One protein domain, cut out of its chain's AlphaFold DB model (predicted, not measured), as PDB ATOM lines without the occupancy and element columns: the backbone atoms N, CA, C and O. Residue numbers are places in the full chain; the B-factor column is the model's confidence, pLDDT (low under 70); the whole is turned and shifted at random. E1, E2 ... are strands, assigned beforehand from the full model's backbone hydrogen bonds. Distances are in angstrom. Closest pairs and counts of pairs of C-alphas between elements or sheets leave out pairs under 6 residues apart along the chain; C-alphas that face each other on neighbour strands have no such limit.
ATOM      1  N   VAL A  18      46.797 136.081  41.289       94.31
ATOM      2  CA  VAL A  18      47.969 136.170  42.163       94.31
ATOM      3  C   VAL A  18      49.169 136.759  41.426       94.31
ATOM      4  O   VAL A  18      49.329 136.557  40.220       94.31
ATOM      5  N   ALA A  19      50.033 137.466  42.148       95.19
ATOM      6  CA  ALA A  19      51.321 137.939  41.654       95.19
ATOM      7  C   ALA A  19      52.407 137.765  42.725       95.19
ATOM      8  O   ALA A  19      52.216 138.170  43.870       95.19
ATOM      9  N   LEU A  20      53.550 137.183  42.344       94.19
ATOM     10  CA  LEU A  20      54.734 137.109  43.202       94.19
ATOM     11  C   LEU A  20      55.399 138.486  43.268       94.19
ATOM     12  O   LEU A  20      55.812 139.024  42.241       94.19
ATOM     13  N   LEU A  21      55.496 139.035  44.468       93.06
ATOM     14  CA  LEU A  21      56.087 140.326  44.765       93.06
ATOM     15  C   LEU A  21      57.553 140.167  45.190       93.06
ATOM     16  O   LEU A  21      57.862 139.305  46.015       93.06
ATOM     17  N   PRO A  22      58.463 141.028  44.707       88.31
ATOM     18  CA  PRO A  22      59.869 141.016  45.103       88.31
ATOM     19  C   PRO A  22      60.104 141.771  46.429       88.31
ATOM     20  O   PRO A  22      60.985 142.622  46.511       88.31
ATOM     21  N   THR A  23      59.287 141.512  47.453       86.75
ATOM     22  CA  THR A  23      59.237 142.293  48.709       86.75
ATOM     23  C   THR A  23      59.868 141.593  49.909       86.75
ATOM     24  O   THR A  23      60.055 142.210  50.952       86.75
ATOM     25  N   SER A  24      60.257 140.328  49.763       86.88
ATOM     26  CA  SER A  24      60.980 139.554  50.775       86.88
ATOM     27  C   SER A  24      61.959 138.583  50.092       86.88
ATOM     28  O   SER A  24      61.880 138.401  48.872       86.88
ATOM     29  N   PRO A  25      62.894 137.937  50.818       88.56
ATOM     30  CA  PRO A  25      63.851 136.999  50.218       88.56
ATOM     31  C   PRO A  25      63.211 135.821  49.470       88.56
ATOM     32  O   PRO A  25      63.783 135.340  48.493       88.56
ATOM     33  N   LEU A  26      62.036 135.363  49.918       89.50
ATOM     34  CA  LEU A  26      61.239 134.331  49.240       89.50
ATOM     35  C   LEU A  26      60.149 134.923  48.328       89.50
ATOM     36  O   LEU A  26      59.507 134.188  47.579       89.50
ATOM     37  N   GLY A  27      59.976 136.244  48.372       90.81
ATOM     38  CA  GLY A  27      58.846 136.969  47.813       90.81
ATOM     39  C   GLY A  27      57.591 136.855  48.679       90.81
ATOM     40  O   GLY A  27      57.435 135.932  49.476       90.81
ATOM     41  N   ASP A  28      56.680 137.804  48.503       92.31
ATOM     42  CA  ASP A  28      55.316 137.706  49.029       92.31
ATOM     43  C   ASP A  28      54.341 137.503  47.869       92.31
ATOM     44  O   ASP A  28      54.688 137.713  46.709       92.31
ATOM     45  N   ILE A  29      53.109 137.095  48.145       92.25
ATOM     46  CA  ILE A  29      52.098 136.884  47.107       92.25
ATOM     47  C   ILE A  29      50.988 137.909  47.293       92.25
ATOM     48  O   ILE A  29      50.265 137.865  48.284       92.25
ATOM     49  N   LEU A  30      50.809 138.806  46.323       93.38
ATOM     50  CA  LEU A  30      49.578 139.584  46.220       93.38
ATOM     51  C   LEU A  30      48.488 138.669  45.673       93.38
ATOM     52  O   LEU A  30      48.575 138.226  44.531       93.38
ATOM     53  N   CYS A  31      47.464 138.417  46.474       91.06
ATOM     54  CA  CYS A  31      46.249 137.711  46.096       91.06
ATOM     55  C   CYS A  31      45.142 138.738  45.902       91.06
ATOM     56  O   CYS A  31      44.910 139.553  46.792       91.06
ATOM     57  N   PHE A  32      44.430 138.694  44.783       89.06
ATOM     58  CA  PHE A  32      43.291 139.577  44.569       89.06
ATOM     59  C   PHE A  32      42.214 138.929  43.711       89.06
ATOM     60  O   PHE A  32      42.450 137.976  42.965       89.06
ATOM     61  N   GLY A  33      41.000 139.441  43.845       75.25
ATOM     62  CA  GLY A  33      39.855 138.940  43.110       75.25
ATOM     63  C   GLY A  33      38.545 139.252  43.809       75.25
ATOM     64  O   GLY A  33      38.480 140.035  44.758       75.25
ATOM     65  N   ASP A  34      37.505 138.611  43.301       69.50
ATOM     66  CA  ASP A  34      36.161 138.648  43.858       69.50
ATOM     67  C   ASP A  34      35.924 137.389  44.716       69.50
ATOM     68  O   ASP A  34      36.634 136.389  44.584       69.50
ATOM     69  N   TRP A  35      34.903 137.439  45.573       64.12
ATOM     70  CA  TRP A  35      34.406 136.391  46.468       64.12
ATOM     71  C   TRP A  35      35.043 136.337  47.869       64.12
ATOM     72  O   TRP A  35      35.832 135.443  48.195       64.12
ATOM     73  N   ALA A  36      34.623 137.245  48.758       52.03
ATOM     74  CA  ALA A  36      34.750 137.055  50.208       52.03
ATOM     75  C   ALA A  36      33.685 136.066  50.707       52.03
ATOM     76  O   ALA A  36      32.617 136.468  51.158       52.03
ATOM     77  N   GLY A  37      33.945 134.761  50.594       49.84
ATOM     78  CA  GLY A  37      33.195 133.712  51.306       49.84
ATOM     79  C   GLY A  37      31.682 133.576  51.029       49.84
ATOM     80  O   GLY A  37      31.047 132.687  51.593       49.84
ATOM     81  N   SER A  38      31.077 134.394  50.169       46.34
ATOM     82  CA  SER A  38      29.634 134.428  49.920       46.34
ATOM     83  C   SER A  38      29.239 133.412  48.858       46.34
ATOM     84  O   SER A  38      28.996 133.758  47.708       46.34
ATOM     85  N   GLY A  39      29.222 132.121  49.206       45.72
ATOM     86  CA  GLY A  39      28.635 131.086  48.349       45.72
ATOM     87  C   GLY A  39      27.392 131.614  47.609       45.72
ATOM     88  O   GLY A  39      26.427 132.027  48.237       45.72
ATOM     89  N   ALA A  40      27.479 131.639  46.279       42.62
ATOM     90  CA  ALA A  40      26.527 132.205  45.316       42.62
ATOM     91  C   ALA A  40      26.281 133.744  45.329       42.62
ATOM     92  O   ALA A  40      25.336 134.235  45.936       42.62
ATOM     93  N   GLY A  41      26.993 134.478  44.460       49.53
ATOM     94  CA  GLY A  41      26.312 135.295  43.437       49.53
ATOM     95  C   GLY A  41      26.295 136.822  43.574       49.53
ATOM     96  O   GLY A  41      25.580 137.458  42.805       49.53
ATOM     97  N   GLY A  42      27.046 137.423  44.496       56.22
ATOM     98  CA  GLY A  42      27.159 138.884  44.588       56.22
ATOM     99  C   GLY A  42      28.513 139.376  44.090       56.22
ATOM    100  O   GLY A  42      29.517 139.067  44.718       56.22
ATOM    101  N   VAL A  43      28.533 140.155  43.004       59.50
ATOM    102  CA  VAL A  43      29.718 140.923  42.588       59.50
ATOM    103  C   VAL A  43      29.995 141.979  43.649       59.50
ATOM    104  O   VAL A  43      29.142 142.841  43.884       59.50
ATOM    105  N   VAL A  44      31.162 141.932  44.301       68.31
ATOM    106  CA  VAL A  44      31.595 143.080  45.109       68.31
ATOM    107  C   VAL A  44      32.032 144.220  44.183       68.31
ATOM    108  O   VAL A  44      32.650 143.968  43.150       68.31
ATOM    109  N   PRO A  45      31.702 145.483  44.499       68.19
ATOM    110  CA  PRO A  45      32.044 146.613  43.634       68.19
ATOM    111  C   PRO A  45      33.554 146.906  43.597       68.19
ATOM    112  O   PRO A  45      34.028 147.532  42.653       68.19
ATOM    113  N   SER A  46      34.311 146.448  44.597       76.94
ATOM    114  CA  SER A  46      35.750 146.671  44.745       76.94
ATOM    115  C   SER A  46      36.548 145.369  44.666       76.94
ATOM    116  O   SER A  46      36.051 144.285  44.968       76.94
ATOM    117  N   THR A  47      37.814 145.480  44.267       81.38
ATOM    118  CA  THR A  47      38.736 144.339  44.222       81.38
ATOM    119  C   THR A  47      39.275 144.063  45.617       81.38
ATOM    120  O   THR A  47      40.088 144.831  46.135       81.38
ATOM    121  N   LEU A  48      38.881 142.942  46.216       86.44
ATOM    122  CA  LEU A  48      39.474 142.514  47.478       86.44
ATOM    123  C   LEU A  48      40.892 142.008  47.228       86.44
ATOM    124  O   LEU A  48      41.136 141.260  46.283       86.44
ATOM    125  N   SER A  49      41.822 142.423  48.084       89.38
ATOM    126  CA  SER A  49      43.239 142.078  47.965       89.38
ATOM    127  C   SER A  49      43.824 141.671  49.316       89.38
ATOM    128  O   SER A  49      43.361 142.134  50.360       89.38
ATOM    129  N   ARG A  50      44.833 140.800  49.297       90.50
ATOM    130  CA  ARG A  50      45.599 140.305  50.452       90.50
ATOM    131  C   ARG A  50      47.058 140.142  50.065       90.50
ATOM    132  O   ARG A  50      47.330 139.758  48.930       90.50
ATOM    133  N   ILE A  51      47.979 140.360  50.996       91.94
ATOM    134  CA  ILE A  51      49.357 139.878  50.845       91.94
ATOM    135  C   ILE A  51      49.502 138.602  51.660       91.94
ATOM    136  O   ILE A  51      49.171 138.590  52.837       91.94
ATOM    137  N   PHE A  52      49.994 137.537  51.042       90.50
ATOM    138  CA  PHE A  52      50.415 136.325  51.725       90.50
ATOM    139  C   PHE A  52      51.937 136.296  51.851       90.50
ATOM    140  O   PHE A  52      52.647 136.340  50.843       90.50
ATOM    141  N   HIS A  53      52.424 136.189  53.085       89.50
ATOM    142  CA  HIS A  53      53.850 136.103  53.379       89.50
ATOM    143  C   HIS A  53      54.325 134.661  53.275       89.50
ATOM    144  O   HIS A  53      53.894 133.795  54.040       89.50
ATOM    145  N   VAL A  54      55.215 134.406  52.316       87.00
ATOM    146  CA  VAL A  54      55.767 133.064  52.083       87.00
ATOM    147  C   VAL A  54      56.703 132.665  53.221       87.00
ATOM    148  O   VAL A  54      56.700 131.509  53.642       87.00
ATOM    149  N   ASP A  55      57.477 133.620  53.740       83.19
ATOM    150  CA  ASP A  55      58.346 133.398  54.890       83.19
ATOM    151  C   ASP A  55      57.543 133.504  56.196       83.19
ATOM    152  O   ASP A  55      56.904 134.516  56.474       83.19
ATOM    153  N   GLY A  56      57.524 132.431  56.985       74.94
ATOM    154  CA  GLY A  56      56.826 132.368  58.275       74.94
ATOM    155  C   GLY A  56      55.306 132.167  58.216       74.94
ATOM    156  O   GLY A  56      54.731 131.704  59.203       74.94
ATOM    157  N   GLY A  57      54.664 132.423  57.072       77.56
ATOM    158  CA  GLY A  57      53.215 132.336  56.919       77.56
ATOM    159  C   GLY A  57      52.496 133.514  57.579       77.56
ATOM    160  O   GLY A  57      52.805 133.935  58.690       77.56
ATOM    161  N   GLY A  58      51.504 134.069  56.897       85.56
ATOM    162  CA  GLY A  58      50.761 135.217  57.405       85.56
ATOM    163  C   GLY A  58      49.988 135.908  56.300       85.56
ATOM    164  O   GLY A  58      50.194 135.620  55.119       85.56
ATOM    165  N   LEU A  59      49.080 136.793  56.696       88.06
ATOM    166  CA  LEU A  59      48.283 137.590  55.778       88.06
ATOM    167  C   LEU A  59      48.263 139.037  56.243       88.06
ATOM    168  O   LEU A  59      47.894 139.293  57.389       88.06
ATOM    169  N   ASP A  60      48.579 139.947  55.331       90.06
ATOM    170  CA  ASP A  60      48.280 141.362  55.496       90.06
ATOM    171  C   ASP A  60      47.012 141.715  54.713       90.06
ATOM    172  O   ASP A  60      46.847 141.377  53.530       90.06
ATOM    173  N   ASP A  61      46.129 142.440  55.393       87.56
ATOM    174  CA  ASP A  61      44.979 143.097  54.792       87.56
ATOM    175  C   ASP A  61      45.377 144.471  54.230       87.56
ATOM    176  O   ASP A  61      46.411 145.058  54.564       87.56
ATOM    177  N   PHE A  62      44.520 144.995  53.361       85.81
ATOM    178  CA  PHE A  62      44.577 146.378  52.905       85.81
ATOM    179  C   PHE A  62      43.482 147.182  53.595       85.81
ATOM    180  O   PHE A  62      42.369 146.680  53.777       85.81
ATOM    181  N   ASP A  63      43.783 148.441  53.908       86.69
ATOM    182  CA  ASP A  63      42.743 149.412  54.223       86.69
ATOM    183  C   ASP A  63      41.840 149.591  52.994       86.69
ATOM    184  O   ASP A  63      42.311 149.597  51.855       86.69
ATOM    185  N   GLU A  64      40.532 149.746  53.201       82.25
ATOM    186  CA  GLU A  64      39.565 149.842  52.096       82.25
ATOM    187  C   GLU A  64      39.871 151.017  51.150       82.25
ATOM    188  O   GLU A  64      39.653 150.918  49.944       82.25
ATOM    189  N   SER A  65      40.441 152.106  51.676       86.38
ATOM    190  CA  SER A  65      40.874 153.265  50.887       86.38
ATOM    191  C   SER A  65      42.061 152.991  49.962       86.38
ATOM    192  O   SER A  65      42.275 153.762  49.031       86.38
ATOM    193  N   ASP A  66      42.827 151.927  50.214       87.12
ATOM    194  CA  ASP A  66      43.980 151.533  49.397       87.12
ATOM    195  C   ASP A  66      43.586 150.573  48.264       87.12
ATOM    196  O   ASP A  66      44.401 150.270  47.387       87.12
ATOM    197  N   LEU A  67      42.352 150.058  48.280       86.69
ATOM    198  CA  LEU A  67      41.873 149.098  47.296       86.69
ATOM    199  C   LEU A  67      41.343 149.795  46.036       86.69
ATOM    200  O   LEU A  67      40.714 150.853  46.120       86.69
ATOM    201  N   PRO A  68      41.502 149.169  44.855       87.44
ATOM    202  CA  PRO A  68      40.790 149.590  43.658       87.44
ATOM    203  C   PRO A  68      39.279 149.686  43.908       87.44
ATOM    204  O   PRO A  68      38.647 148.728  44.361       87.44
ATOM    205  N   HIS A  69      38.677 150.816  43.534       86.50
ATOM    206  CA  HIS A  69      37.226 151.031  43.635       86.50
ATOM    207  C   HIS A  69      36.427 150.356  42.506       86.50
ATOM    208  O   HIS A  69      35.248 150.651  42.327       86.50
ATOM    209  N   THR A  70      37.071 149.488  41.725       86.88
ATOM    210  CA  THR A  70      36.430 148.654  40.705       86.88
ATOM    211  C   THR A  70      36.764 147.193  40.950       86.88
ATOM    212  O   THR A  70      37.738 146.873  41.641       86.88
ATOM    213  N   ASN A  71      35.990 146.298  40.348       85.62
ATOM    214  CA  ASN A  71      36.193 144.863  40.456       85.62
ATOM    215  C   ASN A  71      37.068 144.345  39.305       85.62
ATOM    216  O   ASN A  71      36.664 144.364  38.147       85.62
ATOM    217  N   GLY A  72      38.267 143.869  39.635       87.38
ATOM    218  CA  GLY A  72      39.257 143.327  38.707       87.38
ATOM    219  C   GLY A  72      39.039 141.865  38.314       87.38
ATOM    220  O   GLY A  72      39.886 141.303  37.624       87.38
ATOM    221  N   PHE A  73      37.945 141.226  38.737       85.69
ATOM    222  CA  PHE A  73      37.598 139.864  38.335       85.69
ATOM    223  C   PHE A  73      37.471 139.751  36.815       85.69
ATOM    224  O   PHE A  73      36.836 140.592  36.178       85.69
ATOM    225  N   CYS A  74      38.068 138.702  36.241       86.62
ATOM    226  CA  CYS A  74      38.227 138.501  34.793       86.62
ATOM    227  C   CYS A  74      39.126 139.538  34.090       86.62
ATOM    228  O   CYS A  74      39.233 139.518  32.863       86.62
ATOM    229  N   GLY A  75      39.782 140.428  34.837       89.25
ATOM    230  CA  GLY A  75      40.732 141.394  34.302       89.25
ATOM    231  C   GLY A  75      42.056 140.757  33.875       89.25
ATOM    232  O   GLY A  75      42.401 139.634  34.246       89.25
ATOM    233  N   GLY A  76      42.826 141.496  33.081       93.81
ATOM    234  CA  GLY A  76      44.197 141.141  32.727       93.81
ATOM    235  C   GLY A  76      45.199 141.766  33.693       93.81
ATOM    236  O   GLY A  76      44.982 142.873  34.181       93.81
ATOM    237  N   GLN A  77      46.330 141.096  33.919       95.94
ATOM    238  CA  GLN A  77      47.441 141.651  34.695       95.94
ATOM    239  C   GLN A  77      48.776 141.517  33.957       95.94
ATOM    240  O   GLN A  77      48.992 140.542  33.234       95.94
ATOM    241  N   ALA A  78      49.688 142.466  34.164       96.94
ATOM    242  CA  ALA A  78      51.047 142.405  33.634       96.94
ATOM    243  C   ALA A  78      52.031 143.203  34.495       96.94
ATOM    244  O   ALA A  78      51.724 144.307  34.943       96.94
ATOM    245  N   TRP A  79      53.242 142.676  34.677       95.69
ATOM    246  CA  TRP A  79      54.350 143.464  35.212       95.69
ATOM    247  C   TRP A  79      54.829 144.475  34.172       95.69
ATOM    248  O   TRP A  79      55.052 144.132  33.009       95.69
ATOM    249  N   LEU A  80      55.004 145.717  34.605       95.31
ATOM    250  CA  LEU A  80      55.631 146.771  33.823       95.31
ATOM    251  C   LEU A  80      57.148 146.761  34.038       95.31
ATOM    252  O   LEU A  80      57.656 146.251  35.037       95.31
ATOM    253  N   ALA A  81      57.884 147.361  33.101       94.12
ATOM    254  CA  ALA A  81      59.350 147.405  33.133       94.12
ATOM    255  C   ALA A  81      59.926 148.145  34.357       94.12
ATOM    256  O   ALA A  81      61.088 147.952  34.698       94.12
ATOM    257  N   ASP A  82      59.123 148.984  35.008       91.38
ATOM    258  CA  ASP A  82      59.491 149.729  36.214       91.38
ATOM    259  C   ASP A  82      59.120 149.007  37.519       91.38
ATOM    260  O   ASP A  82      59.206 149.597  38.592       91.38
ATOM    261  N   GLY A  83      58.702 147.740  37.438       91.12
ATOM    262  CA  GLY A  83      58.376 146.937  38.612       91.12
ATOM    263  C   GLY A  83      57.017 147.251  39.231       91.12
ATOM    264  O   GLY A  83      56.754 146.808  40.344       91.12
ATOM    265  N   ARG A  84      56.135 147.986  38.542       93.94
ATOM    266  CA  ARG A  84      54.719 148.116  38.924       93.94
ATOM    267  C   ARG A  84      53.886 147.005  38.289       93.94
ATOM    268  O   ARG A  84      54.177 146.565  37.176       93.94
ATOM    269  N   LEU A  85      52.821 146.582  38.964       94.94
ATOM    270  CA  LEU A  85      51.859 145.623  38.422       94.94
ATOM    271  C   LEU A  85      50.655 146.378  37.848       94.94
ATOM    272  O   LEU A  85      49.953 147.076  38.576       94.94
ATOM    273  N   LEU A  86      50.419 146.232  36.545       95.75
ATOM    274  CA  LEU A  86      49.214 146.708  35.874       95.75
ATOM    275  C   LEU A  86      48.095 145.685  36.043       95.75
ATOM    276  O   LEU A  86      48.286 144.513  35.731       95.75
ATOM    277  N   LEU A  87      46.926 146.166  36.450       94.44
ATOM    278  CA  LEU A  87      45.639 145.488  36.352       94.44
ATOM    279  C   LEU A  87      44.767 146.278  35.374       94.44
ATOM    280  O   LEU A  87      44.634 147.493  35.514       94.44
ATOM    281  N   ALA A  88      44.188 145.610  34.382       94.88
ATOM    282  CA  ALA A  88      43.366 146.246  33.361       94.88
ATOM    283  C   ALA A  88      42.066 145.476  33.130       94.88
ATOM    284  O   ALA A  88      42.063 144.253  32.971       94.88
ATOM    285  N   GLY A  89      40.972 146.223  33.048       91.81
ATOM    286  CA  GLY A  89      39.637 145.674  32.901       91.81
ATOM    287  C   GLY A  89      39.116 145.069  34.196       91.81
ATOM    288  O   GLY A  89      39.478 145.501  35.292       91.81
ATOM    289  N   GLY A  90      38.240 144.082  34.053       88.38
ATOM    290  CA  GLY A  90      37.509 143.504  35.167       88.38
ATOM    291  C   GLY A  90      36.029 143.356  34.835       88.38
ATOM    292  O   GLY A  90      35.656 143.295  33.662       88.38
ATOM    293  N   THR A  91      35.190 143.349  35.861       83.81
ATOM    294  CA  THR A  91      33.765 143.039  35.756       83.81
ATOM    295  C   THR A  91      32.908 144.166  36.329       83.81
ATOM    296  O   THR A  91      33.174 144.656  37.422       83.81
ATOM    297  N   ILE A  92      31.837 144.537  35.624       81.38
ATOM    298  CA  ILE A  92      30.783 145.425  36.121       81.38
ATOM    299  C   ILE A  92      29.504 144.606  36.295       81.38
ATOM    300  O   ILE A  92      28.924 144.133  35.320       81.38
ATOM    301  N   GLY A  93      29.045 144.498  37.543       68.56
ATOM    302  CA  GLY A  93      27.744 143.924  37.888       68.56
ATOM    303  C   GLY A  93      27.589 142.426  37.598       68.56
ATOM    304  O   GLY A  93      28.346 141.809  36.859       68.56
ATOM    305  N   TRP A  94      26.575 141.824  38.215       65.88
ATOM    306  CA  TRP A  94      26.084 140.486  37.886       65.88
ATOM    307  C   TRP A  94      24.588 140.458  38.135       65.88
ATOM    308  O   TRP A  94      24.142 140.612  39.271       65.88
ATOM    309  N   GLU A  95      23.804 140.265  37.079       57.41
ATOM    310  CA  GLU A  95      22.341 140.241  37.189       57.41
ATOM    311  C   GLU A  95      21.785 138.866  37.621       57.41
ATOM    312  O   GLU A  95      20.575 138.658  37.628       57.41
ATOM    313  N   GLY A  96      22.643 137.919  38.029       59.81
ATOM    314  CA  GLY A  96      22.242 136.587  38.502       59.81
ATOM    315  C   GLY A  96      22.572 135.470  37.515       59.81
ATOM    316  O   GLY A  96      23.291 135.673  36.552       59.81
ATOM    317  N   THR A  97      22.076 134.255  37.749       60.22
ATOM    318  CA  THR A  97      22.246 133.143  36.802       60.22
ATOM    319  C   THR A  97      21.406 133.374  35.548       60.22
ATOM    320  O   THR A  97      20.193 133.561  35.621       60.22
ATOM    321  N   HIS A  98      22.034 133.327  34.376       62.72
ATOM    322  CA  HIS A  98      21.334 133.484  33.103       62.72
ATOM    323  C   HIS A  98      21.055 132.119  32.460       62.72
ATOM    324  O   HIS A  98      21.853 131.189  32.564       62.72
ATOM    325  N   ALA A  99      19.927 131.994  31.757       65.38
ATOM    326  CA  ALA A  99      19.449 130.721  31.206       65.38
ATOM    327  C   ALA A  99      20.247 130.188  29.991       65.38
ATOM    328  O   ALA A  99      19.870 129.171  29.411       65.38
ATOM    329  N   GLY A 100      21.334 130.850  29.580       66.38
ATOM    330  CA  GLY A 100      22.162 130.390  28.468       66.38
ATOM    331  C   GLY A 100      23.389 131.267  28.195       66.38
ATOM    332  O   GLY A 100      23.449 132.402  28.663       66.38
ATOM    333  N   PRO A 101      24.348 130.772  27.389       61.22
ATOM    334  CA  PRO A 101      25.636 131.430  27.116       61.22
ATOM    335  C   PRO A 101      25.533 132.730  26.296       61.22
ATOM    336  O   PRO A 101      26.541 133.386  26.059       61.22
ATOM    337  N   HIS A 102      24.331 133.083  25.832       66.31
ATOM    338  CA  HIS A 102      24.049 134.284  25.034       66.31
ATOM    339  C   HIS A 102      23.090 135.259  25.726       66.31
ATOM    340  O   HIS A 102      22.669 136.241  25.118       66.31
ATOM    341  N   ALA A 103      22.695 134.975  26.967       67.88
ATOM    342  CA  ALA A 103      21.989 135.951  27.781       67.88
ATOM    343  C   ALA A 103      22.977 137.039  28.259       67.88
ATOM    344  O   ALA A 103      24.187 136.794  28.217       67.88
ATOM    345  N   PRO A 104      22.493 138.227  28.681       66.12
ATOM    346  CA  PRO A 104      23.354 139.273  29.232       66.12
ATOM    347  C   PRO A 104      24.291 138.682  30.286       66.12
ATOM    348  O   PRO A 104      23.818 137.996  31.186       66.12
ATOM    349  N   HIS A 105      25.594 138.883  30.111       68.56
ATOM    350  CA  HIS A 105      26.661 138.354  30.964       68.56
ATOM    351  C   HIS A 105      27.370 139.525  31.662       68.56
ATOM    352  O   HIS A 105      27.002 140.672  31.423       68.56
ATOM    353  N   TYR A 106      28.384 139.253  32.494       71.75
ATOM    354  CA  TYR A 106      29.278 140.280  33.050       71.75
ATOM    355  C   TYR A 106      29.629 141.352  32.007       71.75
ATOM    356  O   TYR A 106      30.202 141.029  30.960       71.75
ATOM    357  N   ASP A 107      29.325 142.613  32.312       79.94
ATOM    358  CA  ASP A 107      29.886 143.732  31.568       79.94
ATOM    359  C   ASP A 107      31.369 143.883  31.923       79.94
ATOM    360  O   ASP A 107      31.823 143.493  33.000       79.94
ATOM    361  N   GLY A 108      32.145 144.450  31.002       83.94
ATOM    362  CA  GLY A 108      33.575 144.668  31.200       83.94
ATOM    363  C   GLY A 108      33.866 145.998  31.889       83.94
ATOM    364  O   GLY A 108      33.452 147.054  31.403       83.94
ATOM    365  N   GLU A 109      34.651 145.955  32.962       88.62
ATOM    366  CA  GLU A 109      35.257 147.156  33.534       88.62
ATOM    367  C   GLU A 109      36.249 147.770  32.529       88.62
ATOM    368  O   GLU A 109      36.916 147.063  31.771       88.62
ATOM    369  N   ARG A 110      36.328 149.103  32.488       91.00
ATOM    370  CA  ARG A 110      37.241 149.859  31.610       91.00
ATOM    371  C   ARG A 110      38.386 150.511  32.379       91.00
ATOM    372  O   ARG A 110      39.258 151.127  31.766       91.00
ATOM    373  N   ALA A 111      38.380 150.401  33.703       91.31
ATOM    374  CA  ALA A 111      39.428 150.911  34.563       91.31
ATOM    375  C   ALA A 111      40.766 150.179  34.374       91.31
ATOM    376  O   ALA A 111      40.849 149.029  33.932       91.31
ATOM    377  N   CYS A 112      41.831 150.887  34.733       94.38
ATOM    378  CA  CYS A 112      43.174 150.350  34.879       94.38
ATOM    379  C   CYS A 112      43.731 150.823  36.220       94.38
ATOM    380  O   CYS A 112      43.567 151.989  36.581       94.38
ATOM    381  N   TRP A 113      44.424 149.932  36.919       93.88
ATOM    382  CA  TRP A 113      45.035 150.194  38.213       93.88
ATOM    383  C   TRP A 113      46.498 149.786  38.194       93.88
ATOM    384  O   TRP A 113      46.893 148.842  37.510       93.88
ATOM    385  N   LEU A 114      47.304 150.514  38.957       94.25
ATOM    386  CA  LEU A 114      48.702 150.185  39.174       94.25
ATOM    387  C   LEU A 114      48.888 149.848  40.641       94.25
ATOM    388  O   LEU A 114      48.655 150.691  41.503       94.25
ATOM    389  N   TYR A 115      49.349 148.635  40.905       93.25
ATOM    390  CA  TYR A 115      49.875 148.281  42.208       93.25
ATOM    391  C   TYR A 115      51.378 148.556  42.230       93.25
ATOM    392  O   TYR A 115      52.126 148.121  41.348       93.25
ATOM    393  N   LEU A 116      51.807 149.301  43.244       91.88
ATOM    394  CA  LEU A 116      53.209 149.516  43.558       91.88
ATOM    395  C   LEU A 116      53.556 148.569  44.710       91.88
ATOM    396  O   LEU A 116      53.019 148.762  45.806       91.88
TER     397      LEU A 116
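What this domain is: This is residues 18 to 116 of the 121 residues of an uncharacterized protein of Rhodospirillales bacterium (UniProt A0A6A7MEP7). Little here is regular: two small sheets, E1 to E4 and E5 to E7, stand apart amid long loops, and residues 98 to 103 stick out. Each sheet is a meander, its strands antiparallel neighbours in chain order. The printed part has 99 residues, of which only 31 are in its seven named strands, with no named helix, in the class all strand; it is only just compact, close to loose, with a radius of gyration of the C-alphas of 15.1 A and spans of 49 by 30 by 25 A.

Where its parts are: Find E1, residues 18 to 21, from C-alpha 18 at (47.969, 136.170, 42.163). E2, 28 to 33, runs 16.6 A; E3, 48 to 53, 16.8 A; then E4, 59 to 61, E5, 76 to 79, E6, 85 to 88, and E7, 112 to 115, ending at (49.875, 148.281, 42.208).

How they stand to each other: Look within hydrogen-bond range in hairpin E2 and E3: N 31 and O 50, 2.8 A. Hairpin E6 and E7 has N 87 and O 113, 2.9 A. E1 and E6 are only just apart, closest C-alphas 8.4 A.

The domain as a whole: The printed part has no cut. Links E2 to E3, E4 to E5 and E6 to E7 are long. See pLDDT under 70 in residues 34 to 45 and 93 to 105.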